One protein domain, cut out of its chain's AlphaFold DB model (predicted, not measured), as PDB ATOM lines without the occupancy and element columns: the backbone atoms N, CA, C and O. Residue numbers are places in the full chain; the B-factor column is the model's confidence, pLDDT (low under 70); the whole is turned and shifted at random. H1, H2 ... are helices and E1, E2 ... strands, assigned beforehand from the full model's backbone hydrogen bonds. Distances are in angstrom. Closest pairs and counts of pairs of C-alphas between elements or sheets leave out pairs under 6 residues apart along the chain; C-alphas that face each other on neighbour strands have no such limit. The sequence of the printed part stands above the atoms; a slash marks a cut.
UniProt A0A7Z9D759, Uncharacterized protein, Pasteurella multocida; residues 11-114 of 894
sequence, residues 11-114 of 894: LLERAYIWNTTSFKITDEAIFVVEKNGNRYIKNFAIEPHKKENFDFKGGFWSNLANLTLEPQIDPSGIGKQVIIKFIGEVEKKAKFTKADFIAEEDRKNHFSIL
ATOM      1  N   LEU A  11     279.640 205.645 215.104       55.62
ATOM      2  CA  LEU A  11     278.194 205.386 214.966       55.62
ATOM      3  C   LEU A  11     277.637 204.451 216.059       55.62
ATOM      4  O   LEU A  11     276.517 204.643 216.536       55.62
ATOM      5  N   LEU A  12     278.438 203.472 216.483       56.75
ATOM      6  CA  LEU A  12     278.110 202.509 217.535       56.75
ATOM      7  C   LEU A  12     278.297 203.085 218.942       56.75
ATOM      8  O   LEU A  12     277.475 202.828 219.814       56.75
ATOM      9  N   GLU A  13     279.333 203.899 219.156       55.56
ATOM     10  CA  GLU A  13     279.533 204.621 220.417       55.56
ATOM     11  C   GLU A  13     278.415 205.657 220.617       55.56
ATOM     12  O   GLU A  13     277.869 205.766 221.710       55.56
ATOM     13  N   ARG A  14     277.955 206.316 219.546       58.16
ATOM     14  CA  ARG A  14     276.752 207.162 219.536       58.16
ATOM     15  C   ARG A  14     275.480 206.362 219.826       58.16
ATOM     16  O   ARG A  14     274.684 206.776 220.666       58.16
ATOM     17  N   ALA A  15     275.292 205.206 219.183       58.16
ATOM     18  CA  ALA A  15     274.146 204.330 219.446       58.16
ATOM     19  C   ALA A  15     274.120 203.797 220.891       58.16
ATOM     20  O   ALA A  15     273.036 203.659 221.454       58.16
ATOM     21  N   TYR A  16     275.289 203.559 221.496       60.28
ATOM     22  CA  TYR A  16     275.456 203.177 222.898       60.28
ATOM     23  C   TYR A  16     275.213 204.354 223.857       60.28
ATOM     24  O   TYR A  16     274.246 204.321 224.613       60.28
ATOM     25  N   ILE A  17     276.029 205.420 223.804       57.12
ATOM     26  CA  ILE A  17     275.959 206.559 224.743       57.12
ATOM     27  C   ILE A  17     274.568 207.209 224.712       57.12
ATOM     28  O   ILE A  17     274.122 207.746 225.725       57.12
ATOM     29  N   TRP A  18     273.872 207.175 223.571       58.34
ATOM     30  CA  TRP A  18     272.568 207.817 223.411       58.34
ATOM     31  C   TRP A  18     271.383 206.852 223.342       58.34
ATOM     32  O   TRP A  18     270.273 207.355 223.233       58.34
ATOM     33  N   ASN A  19     271.573 205.520 223.365       62.75
ATOM     34  CA  ASN A  19     270.522 204.475 223.288       62.75
ATOM     35  C   ASN A  19     269.398 204.754 222.243       62.75
ATOM     36  O   ASN A  19     268.272 204.257 222.307       62.75
ATOM     37  N   THR A  20     269.682 205.592 221.245       59.56
ATOM     38  CA  THR A  20     268.718 206.039 220.249       59.56
ATOM     39  C   THR A  20     269.423 206.589 219.023       59.56
ATOM     40  O   THR A  20     270.356 207.382 219.101       59.56
ATOM     41  N   THR A  21     268.909 206.199 217.864       58.19
ATOM     42  CA  THR A  21     269.266 206.764 216.558       58.19
ATOM     43  C   THR A  21     268.154 207.669 216.021       58.19
ATOM     44  O   THR A  21     268.114 207.990 214.833       58.19
ATOM     45  N   SER A  22     267.215 208.081 216.888       59.62
ATOM     46  CA  SER A  22     266.116 208.974 216.522       59.62
ATOM     47  C   SER A  22     266.556 210.440 216.583       59.62
ATOM     48  O   SER A  22     266.661 211.048 217.648       59.62
ATOM     49  N   PHE A  23     266.786 211.025 215.411       68.00
ATOM     50  CA  PHE A  23     267.097 212.443 215.243       68.00
ATOM     51  C   PHE A  23     266.008 213.150 214.431       68.00
ATOM     52  O   PHE A  23     265.319 212.530 213.618       68.00
ATOM     53  N   LYS A  24     265.869 214.463 214.627       73.56
ATOM     54  CA  LYS A  24     265.036 215.347 213.807       73.56
ATOM     55  C   LYS A  24     265.871 216.458 213.184       73.56
ATOM     56  O   LYS A  24     266.945 216.797 213.673       73.56
ATOM     57  N   ILE A  25     265.348 217.046 212.110       80.38
ATOM     58  CA  ILE A  25     265.815 218.357 211.655       80.38
ATOM     59  C   ILE A  25     265.367 219.384 212.703       80.38
ATOM     60  O   ILE A  25     264.242 219.294 213.197       80.38
ATOM     61  N   THR A  26     266.230 220.343 213.039       82.81
ATOM     62  CA  THR A  26     265.919 221.402 214.012       82.81
ATOM     63  C   THR A  26     264.656 222.193 213.653       82.81
ATOM     64  O   THR A  26     264.403 222.486 212.481       82.81
ATOM     65  N   ASP A  27     263.874 222.587 214.664       84.56
ATOM     66  CA  ASP A  27     262.591 223.289 214.469       84.56
ATOM     67  C   ASP A  27     262.769 224.704 213.867       84.56
ATOM     68  O   ASP A  27     261.816 225.320 213.390       84.56
ATOM     69  N   GLU A  28     264.004 225.220 213.850       86.50
ATOM     70  CA  GLU A  28     264.394 226.480 213.205       86.50
ATOM     71  C   GLU A  28     264.637 226.368 211.685       86.50
ATOM     72  O   GLU A  28     264.943 227.381 211.044       86.50
ATOM     73  N   ALA A  29     264.551 225.172 211.096       89.25
ATOM     74  CA  ALA A  29     264.900 224.944 209.697       89.25
ATOM     75  C   ALA A  29     263.854 225.515 208.719       89.25
ATOM     76  O   ALA A  29     262.671 225.173 208.755       89.25
ATOM     77  N   ILE A  30     264.294 226.360 207.779       90.06
ATOM     78  CA  ILE A  30     263.405 227.051 206.828       90.06
ATOM     79  C   ILE A  30     263.663 226.565 205.403       90.06
ATOM     80  O   ILE A  30     264.705 226.859 204.814       90.06
ATOM     81  N   PHE A  31     262.677 225.894 204.807       89.94
ATOM     82  CA  PHE A  31     262.673 225.544 203.386       89.94
ATOM     83  C   PHE A  31     262.462 226.799 202.525       89.94
ATOM     84  O   PHE A  31     261.453 227.492 202.650       89.94
ATOM     85  N   VAL A  32     263.404 227.088 201.625       90.62
ATOM     86  CA  VAL A  32     263.373 228.261 200.742       90.62
ATOM     87  C   VAL A  32     263.308 227.829 199.282       90.62
ATOM     88  O   VAL A  32     264.115 227.021 198.821       90.62
ATOM     89  N   VAL A  33     262.381 228.436 198.536       90.00
ATOM     90  CA  VAL A  33     262.323 228.381 197.070       90.00
ATOM     91  C   VAL A  33     262.539 229.794 196.527       90.00
ATOM     92  O   VAL A  33     261.765 230.708 196.814       90.00
ATOM     93  N   GLU A  34     263.611 229.997 195.767       88.81
ATOM     94  CA  GLU A  34     263.916 231.272 195.107       88.81
ATOM     95  C   GLU A  34     263.075 231.447 193.823       88.81
ATOM     96  O   GLU A  34     262.649 230.478 193.195       88.81
ATOM     97  N   LYS A  35     262.878 232.695 193.367       87.62
ATOM     98  CA  LYS A  35     262.123 233.017 192.129       87.62
ATOM     99  C   LYS A  35     262.684 232.386 190.842       87.62
ATOM    100  O   LYS A  35     261.985 232.352 189.836       87.62
ATOM    101  N   ASN A  36     263.934 231.936 190.870       86.81
ATOM    102  CA  ASN A  36     264.630 231.236 189.784       86.81
ATOM    103  C   ASN A  36     264.377 229.708 189.792       86.81
ATOM    104  O   ASN A  36     264.824 229.024 188.878       86.81
ATOM    105  N   GLY A  37     263.676 229.173 190.801       85.25
ATOM    106  CA  GLY A  37     263.421 227.742 190.986       85.25
ATOM    107  C   GLY A  37     264.410 227.013 191.908       85.25
ATOM    108  O   GLY A  37     264.144 225.861 192.257       85.25
ATOM    109  N   ASN A  38     265.500 227.659 192.343       84.88
ATOM    110  CA  ASN A  38     266.466 227.076 193.281       84.88
ATOM    111  C   ASN A  38     265.798 226.737 194.619       84.88
ATOM    112  O   ASN A  38     264.945 227.482 195.108       84.88
ATOM    113  N   ARG A  39     266.239 225.639 195.241       89.44
ATOM    114  CA  ARG A  39     265.723 225.142 196.523       89.44
ATOM    115  C   ARG A  39     266.864 224.880 197.497       89.44
ATOM    116  O   ARG A  39     267.909 224.378 197.088       89.44
ATOM    117  N   TYR A  40     266.659 225.228 198.762       90.81
ATOM    118  CA  TYR A  40     267.594 224.964 199.857       90.81
ATOM    119  C   TYR A  40     266.888 225.054 201.211       90.81
ATOM    120  O   TYR A  40     265.779 225.583 201.304       90.81
ATOM    121  N   ILE A  41     267.546 224.574 202.261       90.56
ATOM    122  CA  ILE A  41     267.119 224.726 203.654       90.56
ATOM    123  C   ILE A  41     268.063 225.728 204.332       90.56
ATOM    124  O   ILE A  41     269.277 225.661 204.142       90.56
ATOM    125  N   LYS A  42     267.526 226.690 205.088       90.38
ATOM    126  CA  LYS A  42     268.299 227.538 206.015       90.38
ATOM    127  C   LYS A  42     268.258 226.948 207.414       90.38
ATOM    128  O   LYS A  42     267.252 226.341 207.768       90.38
ATOM    129  N   ASN A  43     269.296 227.216 208.205       87.81
ATOM    130  CA  ASN A  43     269.431 226.740 209.584       87.81
ATOM    131  C   ASN A  43     269.296 225.209 209.674       87.81
ATOM    132  O   ASN A  43     268.673 224.697 210.597       87.81
ATOM    133  N   PHE A  44     269.818 224.475 208.689       86.44
ATOM    134  CA  PHE A  44     269.741 223.018 208.712       86.44
ATOM    135  C   PHE A  44     270.710 222.479 209.768       86.44
ATOM    136  O   PHE A  44     271.918 222.693 209.672       86.44
ATOM    137  N   ALA A  45     270.164 221.783 210.755       81.69
ATOM    138  CA  ALA A  45     270.891 221.052 211.780       81.69
ATOM    139  C   ALA A  45     270.101 219.794 212.149       81.69
ATOM    140  O   ALA A  45     268.885 219.742 211.935       81.69
ATOM    141  N   ILE A  46     270.797 218.812 212.711       76.25
ATOM    142  CA  ILE A  46     270.237 217.544 213.175       76.25
ATOM    143  C   ILE A  46     270.350 217.519 214.703       76.25
ATOM    144  O   ILE A  46     271.424 217.760 215.244       76.25
ATOM    145  N   GLU A  47     269.246 217.251 215.396       74.25
ATOM    146  CA  GLU A  47     269.169 217.240 216.863       74.25
ATOM    147  C   GLU A  47     268.400 216.000 217.371       74.25
ATOM    148  O   GLU A  47     267.546 215.479 216.646       74.25
ATOM    149  N   PRO A  48     268.679 215.483 218.587       70.75
ATOM    150  CA  PRO A  48     267.988 214.307 219.126       70.75
ATOM    151  C   PRO A  48     266.464 214.491 219.206       70.75
ATOM    152  O   PRO A  48     265.967 215.525 219.657       70.75
ATOM    153  N   HIS A  49     265.705 213.478 218.781       68.31
ATOM    154  CA  HIS A  49     264.240 213.534 218.721       68.31
ATOM    155  C   HIS A  49     263.578 213.293 220.091       68.31
ATOM    156  O   HIS A  49     262.560 213.917 220.397       68.31
ATOM    157  N   LYS A  50     264.128 212.391 220.922       68.12
ATOM    158  CA  LYS A  50     263.684 212.164 222.314       68.12
ATOM    159  C   LYS A  50     264.715 212.665 223.330       68.12
ATOM    160  O   LYS A  50     265.897 212.794 223.028       68.12
ATOM    161  N   LYS A  51     264.259 212.904 224.565       69.31
ATOM    162  CA  LYS A  51     265.150 212.820 225.733       69.31
ATOM    163  C   LYS A  51     265.470 211.349 225.940       69.31
ATOM    164  O   LYS A  51     264.541 210.545 225.938       69.31
ATOM    165  N   GLU A  52     266.738 211.028 226.134       72.12
ATOM    166  CA  GLU A  52     267.148 209.653 226.378       72.12
ATOM    167  C   GLU A  52     267.019 209.277 227.861       72.12
ATOM    168  O   GLU A  52     267.156 210.134 228.738       72.12
ATOM    169  N   ASN A  53     266.727 208.003 228.120       70.44
ATOM    170  CA  ASN A  53     266.458 207.422 229.432       70.44
ATOM    171  C   ASN A  53     267.230 206.113 229.714       70.44
ATOM    172  O   ASN A  53     267.089 205.582 230.814       70.44
ATOM    173  N   PHE A  54     268.047 205.633 228.766       72.50
ATOM    174  CA  PHE A  54     268.950 204.478 228.889       72.50
ATOM    175  C   PHE A  54     268.222 203.210 229.373       72.50
ATOM    176  O   PHE A  54     268.525 202.639 230.414       72.50
ATOM    177  N   ASP A  55     267.186 202.824 228.625       72.38
ATOM    178  CA  ASP A  55     266.237 201.741 228.928       72.38
ATOM    179  C   ASP A  55     266.318 200.560 227.941       72.38
ATOM    180  O   ASP A  55     265.348 199.807 227.790       72.38
ATOM    181  N   PHE A  56     267.436 200.482 227.213       73.44
ATOM    182  CA  PHE A  56     267.707 199.579 226.091       73.44
ATOM    183  C   PHE A  56     266.658 199.613 224.948       73.44
ATOM    184  O   PHE A  56     266.639 198.732 224.086       73.44
ATOM    185  N   LYS A  57     265.801 200.650 224.867       71.00
ATOM    186  CA  LYS A  57     264.761 200.795 223.827       71.00
ATOM    187  C   LYS A  57     264.975 202.025 222.937       71.00
ATOM    188  O   LYS A  57     264.718 203.179 223.308       71.00
ATOM    189  N   GLY A  58     265.376 201.759 221.693       66.88
ATOM    190  CA  GLY A  58     265.652 202.784 220.691       66.88
ATOM    191  C   GLY A  58     265.194 202.414 219.277       66.88
ATOM    192  O   GLY A  58     264.083 201.928 219.062       66.88
ATOM    193  N   GLY A  59     266.034 202.741 218.295       61.19
ATOM    194  CA  GLY A  59     265.807 202.434 216.882       61.19
ATOM    195  C   GLY A  59     266.417 201.092 216.469       61.19
ATOM    196  O   GLY A  59     267.097 200.438 217.252       61.19
ATOM    197  N   PHE A  60     266.235 200.715 215.201       54.19
ATOM    198  CA  PHE A  60     266.738 199.456 214.622       54.19
ATOM    199  C   PHE A  60     268.189 199.117 215.029       54.19
ATOM    200  O   PHE A  60     268.457 198.015 215.497       54.19
ATOM    201  N   TRP A  61     269.108 200.084 214.918       57.75
ATOM    202  CA  TRP A  61     270.533 199.878 215.204       57.75
ATOM    203  C   TRP A  61     270.882 199.741 216.690       57.75
ATOM    204  O   TRP A  61     271.719 198.910 217.024       57.75
ATOM    205  N   SER A  62     270.248 200.508 217.585       61.59
ATOM    206  CA  SER A  62     270.460 200.326 219.030       61.59
ATOM    207  C   SER A  62     269.906 198.975 219.474       61.59
ATOM    208  O   SER A  62     270.584 198.241 220.178       61.59
ATOM    209  N   ASN A  63     268.732 198.585 218.972       63.25
ATOM    210  CA  ASN A  63     268.103 197.320 219.343       63.25
ATOM    211  C   ASN A  63     268.949 196.108 218.891       63.25
ATOM    212  O   ASN A  63     269.013 195.121 219.612       63.25
ATOM    213  N   LEU A  64     269.658 196.202 217.756       60.31
ATOM    214  CA  LEU A  64     270.618 195.181 217.308       60.31
ATOM    215  C   LEU A  64     271.851 195.073 218.227       60.31
ATOM    216  O   LEU A  64     272.326 193.969 218.477       60.31
ATOM    217  N   ALA A  65     272.372 196.194 218.738       63.06
ATOM    218  CA  ALA A  65     273.502 196.195 219.675       63.06
ATOM    219  C   ALA A  65     273.100 195.726 221.087       63.06
ATOM    220  O   ALA A  65     273.880 195.058 221.773       63.06
ATOM    221  N   ASN A  66     271.870 196.038 221.505       68.31
ATOM    222  CA  ASN A  66     271.351 195.715 222.832       68.31
ATOM    223  C   ASN A  66     271.220 194.199 223.058       68.31
ATOM    224  O   ASN A  66     271.470 193.755 224.171       68.31
ATOM    225  N   LEU A  67     271.015 193.398 221.999       65.69
ATOM    226  CA  LEU A  67     271.084 191.923 222.050       65.69
ATOM    227  C   LEU A  67     272.402 191.369 222.628       65.69
ATOM    228  O   LEU A  67     272.423 190.249 223.119       65.69
ATOM    229  N   THR A  68     273.507 192.123 222.574       66.62
ATOM    230  CA  THR A  68     274.740 191.789 223.311       66.62
ATOM    231  C   THR A  68     274.904 192.629 224.579       66.62
ATOM    232  O   THR A  68     275.368 192.111 225.591       66.62
ATOM    233  N   LEU A  69     274.600 193.931 224.530       72.56
ATOM    234  CA  LEU A  69     274.907 194.839 225.642       72.56
ATOM    235  C   LEU A  69     274.024 194.624 226.874       72.56
ATOM    236  O   LEU A  69     274.537 194.693 227.984       72.56
ATOM    237  N   GLU A  70     272.724 194.389 226.693       78.00
ATOM    238  CA  GLU A  70     271.766 194.263 227.798       78.00
ATOM    239  C   GLU A  70     272.103 193.038 228.680       78.00
ATOM    240  O   GLU A  70     272.330 193.251 229.874       78.00
ATOM    241  N   PRO A  71     272.343 191.820 228.131       79.12
ATOM    242  CA  PRO A  71     272.817 190.677 228.917       79.12
ATOM    243  C   PRO A  71     274.149 190.888 229.648       79.12
ATOM    244  O   PRO A  71     274.336 190.333 230.718       79.12
ATOM    245  N   GLN A  72     275.084 191.664 229.085       79.75
ATOM    246  CA  GLN A  72     276.449 191.819 229.623       79.75
ATOM    247  C   GLN A  72     276.597 192.993 230.609       79.75
ATOM    248  O   GLN A  72     277.593 193.074 231.328       79.75
ATOM    249  N   ILE A  73     275.649 193.935 230.622       81.38
ATOM    250  CA  ILE A  73     275.668 195.125 231.491       81.38
ATOM    251  C   ILE A  73     274.663 194.986 232.638       81.38
ATOM    252  O   ILE A  73     274.991 195.330 233.775       81.38
ATOM    253  N   ASP A  74     273.465 194.474 232.355       80.69
ATOM    254  CA  ASP A  74     272.379 194.313 233.323       80.69
ATOM    255  C   ASP A  74     271.762 192.900 233.232       80.69
ATOM    256  O   ASP A  74     270.582 192.752 232.900       80.69
ATOM    257  N   PRO A  75     272.542 191.837 233.530       84.81
ATOM    258  CA  PRO A  75     272.105 190.447 233.390       84.81
ATOM    259  C   PRO A  75     270.873 190.079 234.224       84.81
ATOM    260  O   PRO A  75     270.294 189.034 233.971       84.81
ATOM    261  N   SER A  76     270.453 190.885 235.209       80.44
ATOM    262  CA  SER A  76     269.215 190.666 235.988       80.44
ATOM    263  C   SER A  76     268.097 191.683 235.687       80.44
ATOM    264  O   SER A  76     267.040 191.612 236.305       80.44
ATOM    265  N   GLY A  77     268.295 192.639 234.770       78.56
ATOM    266  CA  GLY A  77     267.289 193.655 234.422       78.56
ATOM    267  C   GLY A  77     266.933 194.632 235.556       78.56
ATOM    268  O   GLY A  77     265.809 195.136 235.611       78.56
ATOM    269  N   ILE A  78     267.864 194.888 236.483       73.12
ATOM    270  CA  ILE A  78     267.660 195.696 237.702       73.12
ATOM    271  C   ILE A  78     267.941 197.200 237.508       73.12
ATOM    272  O   ILE A  78     267.831 198.000 238.448       73.12
ATOM    273  N   GLY A  79     268.331 197.605 236.300       67.88
ATOM    274  CA  GLY A  79     268.773 198.946 235.944       67.88
ATOM    275  C   GLY A  79     267.739 200.050 236.184       67.88
ATOM    276  O   GLY A  79     266.538 199.920 235.941       67.88
ATOM    277  N   LYS A  80     268.224 201.214 236.632       63.03
ATOM    278  CA  LYS A  80     267.409 202.429 236.797       63.03
ATOM    279  C   LYS A  80     267.588 203.345 235.593       63.03
ATOM    280  O   LYS A  80     268.716 203.659 235.232       63.03
ATOM    281  N   GLN A  81     266.481 203.845 235.044       65.94
ATOM    282  CA  GLN A  81     266.496 204.781 233.915       65.94
ATOM    283  C   GLN A  81     267.352 206.027 234.204       65.94
ATOM    284  O   GLN A  81     267.086 206.780 235.147       65.94
ATOM    285  N   VAL A  82     268.349 206.278 233.353       63.00
ATOM    286  CA  VAL A  82     269.267 207.421 233.449       63.00
ATOM    287  C   VAL A  82     268.874 208.469 232.411       63.00
ATOM    288  O   VAL A  82     269.085 208.290 231.216       63.00
ATOM    289  N   ILE A  83     268.308 209.597 232.858       68.56
ATOM    290  CA  ILE A  83     267.901 210.676 231.944       68.56
ATOM    291  C   ILE A  83     269.128 211.459 231.465       68.56
ATOM    292  O   ILE A  83     269.636 212.335 232.173       68.56
ATOM    293  N   ILE A  84     269.559 211.193 230.234       64.94
ATOM    294  CA  ILE A  84     270.697 211.871 229.609       64.94
ATOM    295  C   ILE A  84     270.262 213.252 229.104       64.94
ATOM    296  O   ILE A  84     269.245 213.419 228.424       64.94
ATOM    297  N   LYS A  85     271.052 214.272 229.450       66.25
ATOM    298  CA  LYS A  85     270.869 215.656 228.999       66.25
ATOM    299  C   LYS A  85     272.036 216.057 228.109       66.25
ATOM    300  O   LYS A  85     273.119 216.348 228.606       66.25
ATOM    301  N   PHE A  86     271.781 216.118 226.809       65.75
ATOM    302  CA  PHE A  86     272.689 216.722 225.839       65.75
ATOM    303  C   PHE A  86     272.941 218.191 226.211       65.75
ATOM    304  O   PHE A  86     271.992 218.943 226.447       65.75
ATOM    305  N   ILE A  87     274.213 218.587 226.283       62.03
ATOM    306  CA  ILE A  87     274.648 219.954 226.590       62.03
ATOM    307  C   ILE A  87     275.654 220.423 225.533       62.03
ATOM    308  O   ILE A  87     276.671 219.778 225.307       62.03
ATOM    309  N   GLY A  88     275.345 221.537 224.870       62.53
ATOM    310  CA  GLY A  88     276.122 222.085 223.755       62.53
ATOM    311  C   GLY A  88     275.236 222.883 222.795       62.53
ATOM    312  O   GLY A  88     274.009 222.817 222.880       62.53
ATOM    313  N   GLU A  89     275.852 223.636 221.886       67.12
ATOM    314  CA  GLU A  89     275.158 224.248 220.747       67.12
ATOM    315  C   GLU A  89     275.294 223.338 219.520       67.12
ATOM    316  O   GLU A  89     276.379 222.832 219.238       67.12
ATOM    317  N   VAL A  90     274.200 223.126 218.783       68.75
ATOM    318  CA  VAL A  90     274.216 222.336 217.542       68.75
ATOM    319  C   VAL A  90     274.621 223.239 216.377       68.75
ATOM    320  O   VAL A  90     274.005 224.290 216.169       68.75
ATOM    321  N   GLU A  91     275.626 222.838 215.594       76.00
ATOM    322  CA  GLU A  91     276.066 223.611 214.428       76.00
ATOM    323  C   GLU A  91     274.976 223.644 213.339       76.00
ATOM    324  O   GLU A  91     274.444 222.616 212.915       76.00
ATOM    325  N   LYS A  92     274.635 224.852 212.872       82.25
ATOM    326  CA  LYS A  92     273.547 225.099 211.914       82.25
ATOM    327  C   LYS A  92     274.102 225.494 210.547       82.25
ATOM    328  O   LYS A  92     274.543 226.628 210.356       82.25
ATOM    329  N   LYS A  93     273.989 224.605 209.550       81.25
ATOM    330  CA  LYS A  93     274.317 224.911 208.146       81.25
ATOM    331  C   LYS A  93     273.410 226.049 207.651       81.25
ATOM    332  O   LYS A  93     272.201 225.885 207.466       81.25
ATOM    333  N   ALA A  94     274.002 227.222 207.412       82.56
ATOM    334  CA  ALA A  94     273.281 228.443 207.030       82.56
ATOM    335  C   ALA A  94     272.524 228.325 205.688       82.56
ATOM    336  O   ALA A  94     271.516 229.007 205.474       82.56
ATOM    337  N   LYS A  95     272.997 227.453 204.788       89.75
ATOM    338  CA  LYS A  95     272.348 227.081 203.523       89.75
ATOM    339  C   LYS A  95     272.738 225.644 203.160       89.75
ATOM    340  O   LYS A  95     273.884 225.408 202.815       89.75
ATOM    341  N   PHE A  96     271.784 224.717 203.221       88.94
ATOM    342  CA  PHE A  96     271.921 223.322 202.786       88.94
ATOM    343  C   PHE A  96     271.199 223.135 201.446       88.94
ATOM    344  O   PHE A  96     269.993 223.380 201.341       88.94
ATOM    345  N   THR A  97     271.939 222.789 200.398       90.31
ATOM    346  CA  THR A  97     271.491 222.762 198.997       90.31
ATOM    347  C   THR A  97     271.303 221.334 198.473       90.31
ATOM    348  O   THR A  97     271.555 220.356 199.170       90.31
ATOM    349  N   LYS A  98     270.885 221.193 197.205       83.25
ATOM    350  CA  LYS A  98     270.844 219.880 196.539       83.25
ATOM    351  C   LYS A  98     272.239 219.246 196.396       83.25
ATOM    352  O   LYS A  98     272.331 218.028 196.417       83.25
ATOM    353  N   ALA A  99     273.297 220.045 196.230       83.69
ATOM    354  CA  ALA A  99     274.656 219.512 196.123       83.69
ATOM    355  C   ALA A  99     275.119 218.931 197.465       83.69
ATOM    356  O   ALA A  99     275.647 217.827 197.488       83.69
ATOM    357  N   ASP A 100     274.824 219.626 198.569       83.06
ATOM    358  CA  ASP A 100     275.075 219.115 199.918       83.06
ATOM    359  C   ASP A 100     274.277 217.829 200.164       83.06
ATOM    360  O   ASP A 100     274.854 216.838 200.577       83.06
ATOM    361  N   PHE A 101     272.980 217.796 199.822       80.56
ATOM    362  CA  PHE A 101     272.163 216.582 199.956       80.56
ATOM    363  C   PHE A 101     272.753 215.370 199.221       80.56
ATOM    364  O   PHE A 101     272.786 214.292 199.799       80.56
ATOM    365  N   ILE A 102     273.235 215.540 197.983       77.88
ATOM    366  CA  ILE A 102     273.885 214.449 197.238       77.88
ATOM    367  C   ILE A 102     275.185 214.029 197.941       77.88
ATOM    368  O   ILE A 102     275.387 212.846 198.163       77.88
ATOM    369  N   ALA A 103     276.007 214.979 198.391       75.75
ATOM    370  CA  ALA A 103     277.259 214.677 199.087       75.75
ATOM    371  C   ALA A 103     277.082 214.004 200.470       75.75
ATOM    372  O   ALA A 103     278.020 213.362 200.936       75.75
ATOM    373  N   GLU A 104     275.914 214.129 201.118       71.62
ATOM    374  CA  GLU A 104     275.550 213.315 202.294       71.62
ATOM    375  C   GLU A 104     274.850 211.989 201.902       71.62
ATOM    376  O   GLU A 104     274.860 211.037 202.679       71.62
ATOM    377  N   GLU A 105     274.232 211.899 200.716       68.25
ATOM    378  CA  GLU A 105     273.630 210.665 200.174       68.25
ATOM    379  C   GLU A 105     274.693 209.698 199.620       68.25
ATOM    380  O   GLU A 105     274.528 208.487 199.741       68.25
ATOM    381  N   ASP A 106     275.816 210.214 199.116       67.00
ATOM    382  CA  ASP A 106     276.990 209.436 198.695       67.00
ATOM    383  C   ASP A 106     277.751 208.809 199.892       67.00
ATOM    384  O   ASP A 106     278.542 207.888 199.713       67.00
ATOM    385  N   ARG A 107     277.487 209.261 201.130       62.50
ATOM    386  CA  ARG A 107     278.062 208.749 202.400       62.50
ATOM    387  C   ARG A 107     277.284 207.576 203.013       62.50
ATOM    388  O   ARG A 107     277.372 207.287 204.208       62.50
ATOM    389  N   LYS A 108     276.416 206.953 202.225       57.78
ATOM    390  CA  LYS A 108     275.347 206.089 202.724       57.78
ATOM    391  C   LYS A 108     275.699 204.609 202.575       57.78
ATOM    392  O   LYS A 108     275.159 203.908 201.719       57.78
ATOM    393  N   ASN A 109     276.626 204.148 203.408       53.22
ATOM    394  CA  ASN A 109     277.163 202.792 203.356       53.22
ATOM    395  C   ASN A 109     276.113 201.709 203.688       53.22
ATOM    396  O   ASN A 109     275.153 201.914 204.436       53.22
ATOM    397  N   HIS A 110     276.280 200.526 203.097       52.03
ATOM    398  CA  HIS A 110     275.434 199.353 203.331       52.03
ATOM    399  C   HIS A 110     276.103 198.404 204.338       52.03
ATOM    400  O   HIS A 110     277.326 198.331 204.411       52.03
ATOM    401  N   PHE A 111     275.305 197.716 205.162       43.28
ATOM    402  CA  PHE A 111     275.833 196.838 206.215       43.28
ATOM    403  C   PHE A 111     276.480 195.578 205.624       43.28
ATOM    404  O   PHE A 111     275.954 195.014 204.669       43.28
ATOM    405  N   SER A 112     277.602 195.177 206.223       43.25
ATOM    406  CA  SER A 112     278.581 194.202 205.727       43.25
ATOM    407  C   SER A 112     278.936 193.208 206.840       43.25
ATOM    408  O   SER A 112     278.883 193.563 208.020       43.25
ATOM    409  N   ILE A 113     279.360 191.987 206.488       33.78
ATOM    410  CA  ILE A 113     279.863 191.010 207.471       33.78
ATOM    411  C   ILE A 113     281.166 191.494 208.136       33.78
ATOM    412  O   ILE A 113     281.308 191.335 209.348       33.78
ATOM    413  N   LEU A 114     282.088 192.136 207.401       33.91
ATOM    414  CA  LEU A 114     283.295 192.720 208.008       33.91
ATOM    415  C   LEU A 114     282.946 193.879 208.947       33.91
ATOM    416  O   LEU A 114     283.467 193.934 210.058       33.91
TER     417      LEU A 114
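AT A GLANCE: This is residues 11 to 114 of the 894 residues of an uncharacterized protein of Pasteurella multocida (UniProt A0A7Z9D759). What shape do these atoms make? A long, flat, loose body has the two-stranded hairpin E2 and E3 at one end, the small pair E1 and E4 near the middle and the helices H1 and H2 toward the other end. Residues 74 to 97, with no named element, run back along the length from H2 to the hairpin's side, where H3 begins, and residues 102 to 114 stick out as a tail. What is it built of? The printed part has 104 residues with three named helices and four named strands in the order H1 E1 E2 E3 E4 H2 H3; it is mixed, helices and strands, with under half of the residues, 43, in named elements. The two sheets, E2 - E3 and E1 - E4, are antiparallel, the radius of gyration of the C-alphas is 17.8 A, and the C-alphas span 62 by 34 by 17 A.

IN THESE COORDINATES: Where are the strands? E2 is residues 30 to 33, 9.9 A long, beginning at C-alpha 30 (263.405, 227.051, 206.828), and E3 is residues 39 to 42, 10.1 A. E1 is residues 23 to 25, 7.0 A, and E4 is residues 46 to 48, 7.1 A. Where are the helices? H1 is residues 11 to 17, 10.1 A, beginning at C-alpha 11 (278.194, 205.386, 214.966), and H2 is residues 60 to 73, 19.6 A. H3 is residues 98 to 105, 10.3 A, ending at C-alpha 105 (273.630, 210.665, 200.174).

HOW THE PARTS SIT: How do the strands pair? E2 and E3 form a hairpin, antiparallel at 155 degrees, with N 32 and O 40 2.8 A apart, within hydrogen-bond range. E1 and E4 are antiparallel at 138 degrees, with N 24 and O 47 2.8 A apart, also within range. What comes near E3? Residues 96 to 97 pair antiparallel with residues 40 to 41 of E3, and the closest C-alphas of E3 and H3, those of Tyr 40 and Lys 98, are 6.9 A apart. How do the helices stand? H2 touches H1 with residues 61 to 65 alone, the same way at a steep tilt of 50 degrees, the closest C-alphas being those of Ala 15 and Ser 62, 5.5 A apart; H3 is apart from H1 and H2. Every O i to N i+4 pair is within hydrogen-bond range in H1 and H3, and 6 of 10 in H2.

THE WHOLE: How far does it reach? The two C-alphas farthest apart, those of Asn 36 and Ser 76, are 61.7 A apart. Which links are long? Those from E4 to H2, 11 residues, and from H2 to H3, 24 residues, are long, and the printed part has no cut. Where is confidence low? The mean pLDDT of the printed part is 71.7, and residues 11 to 23, 49 to 51, 58 to 68, 79 to 90 and 105 to 114 are under 70.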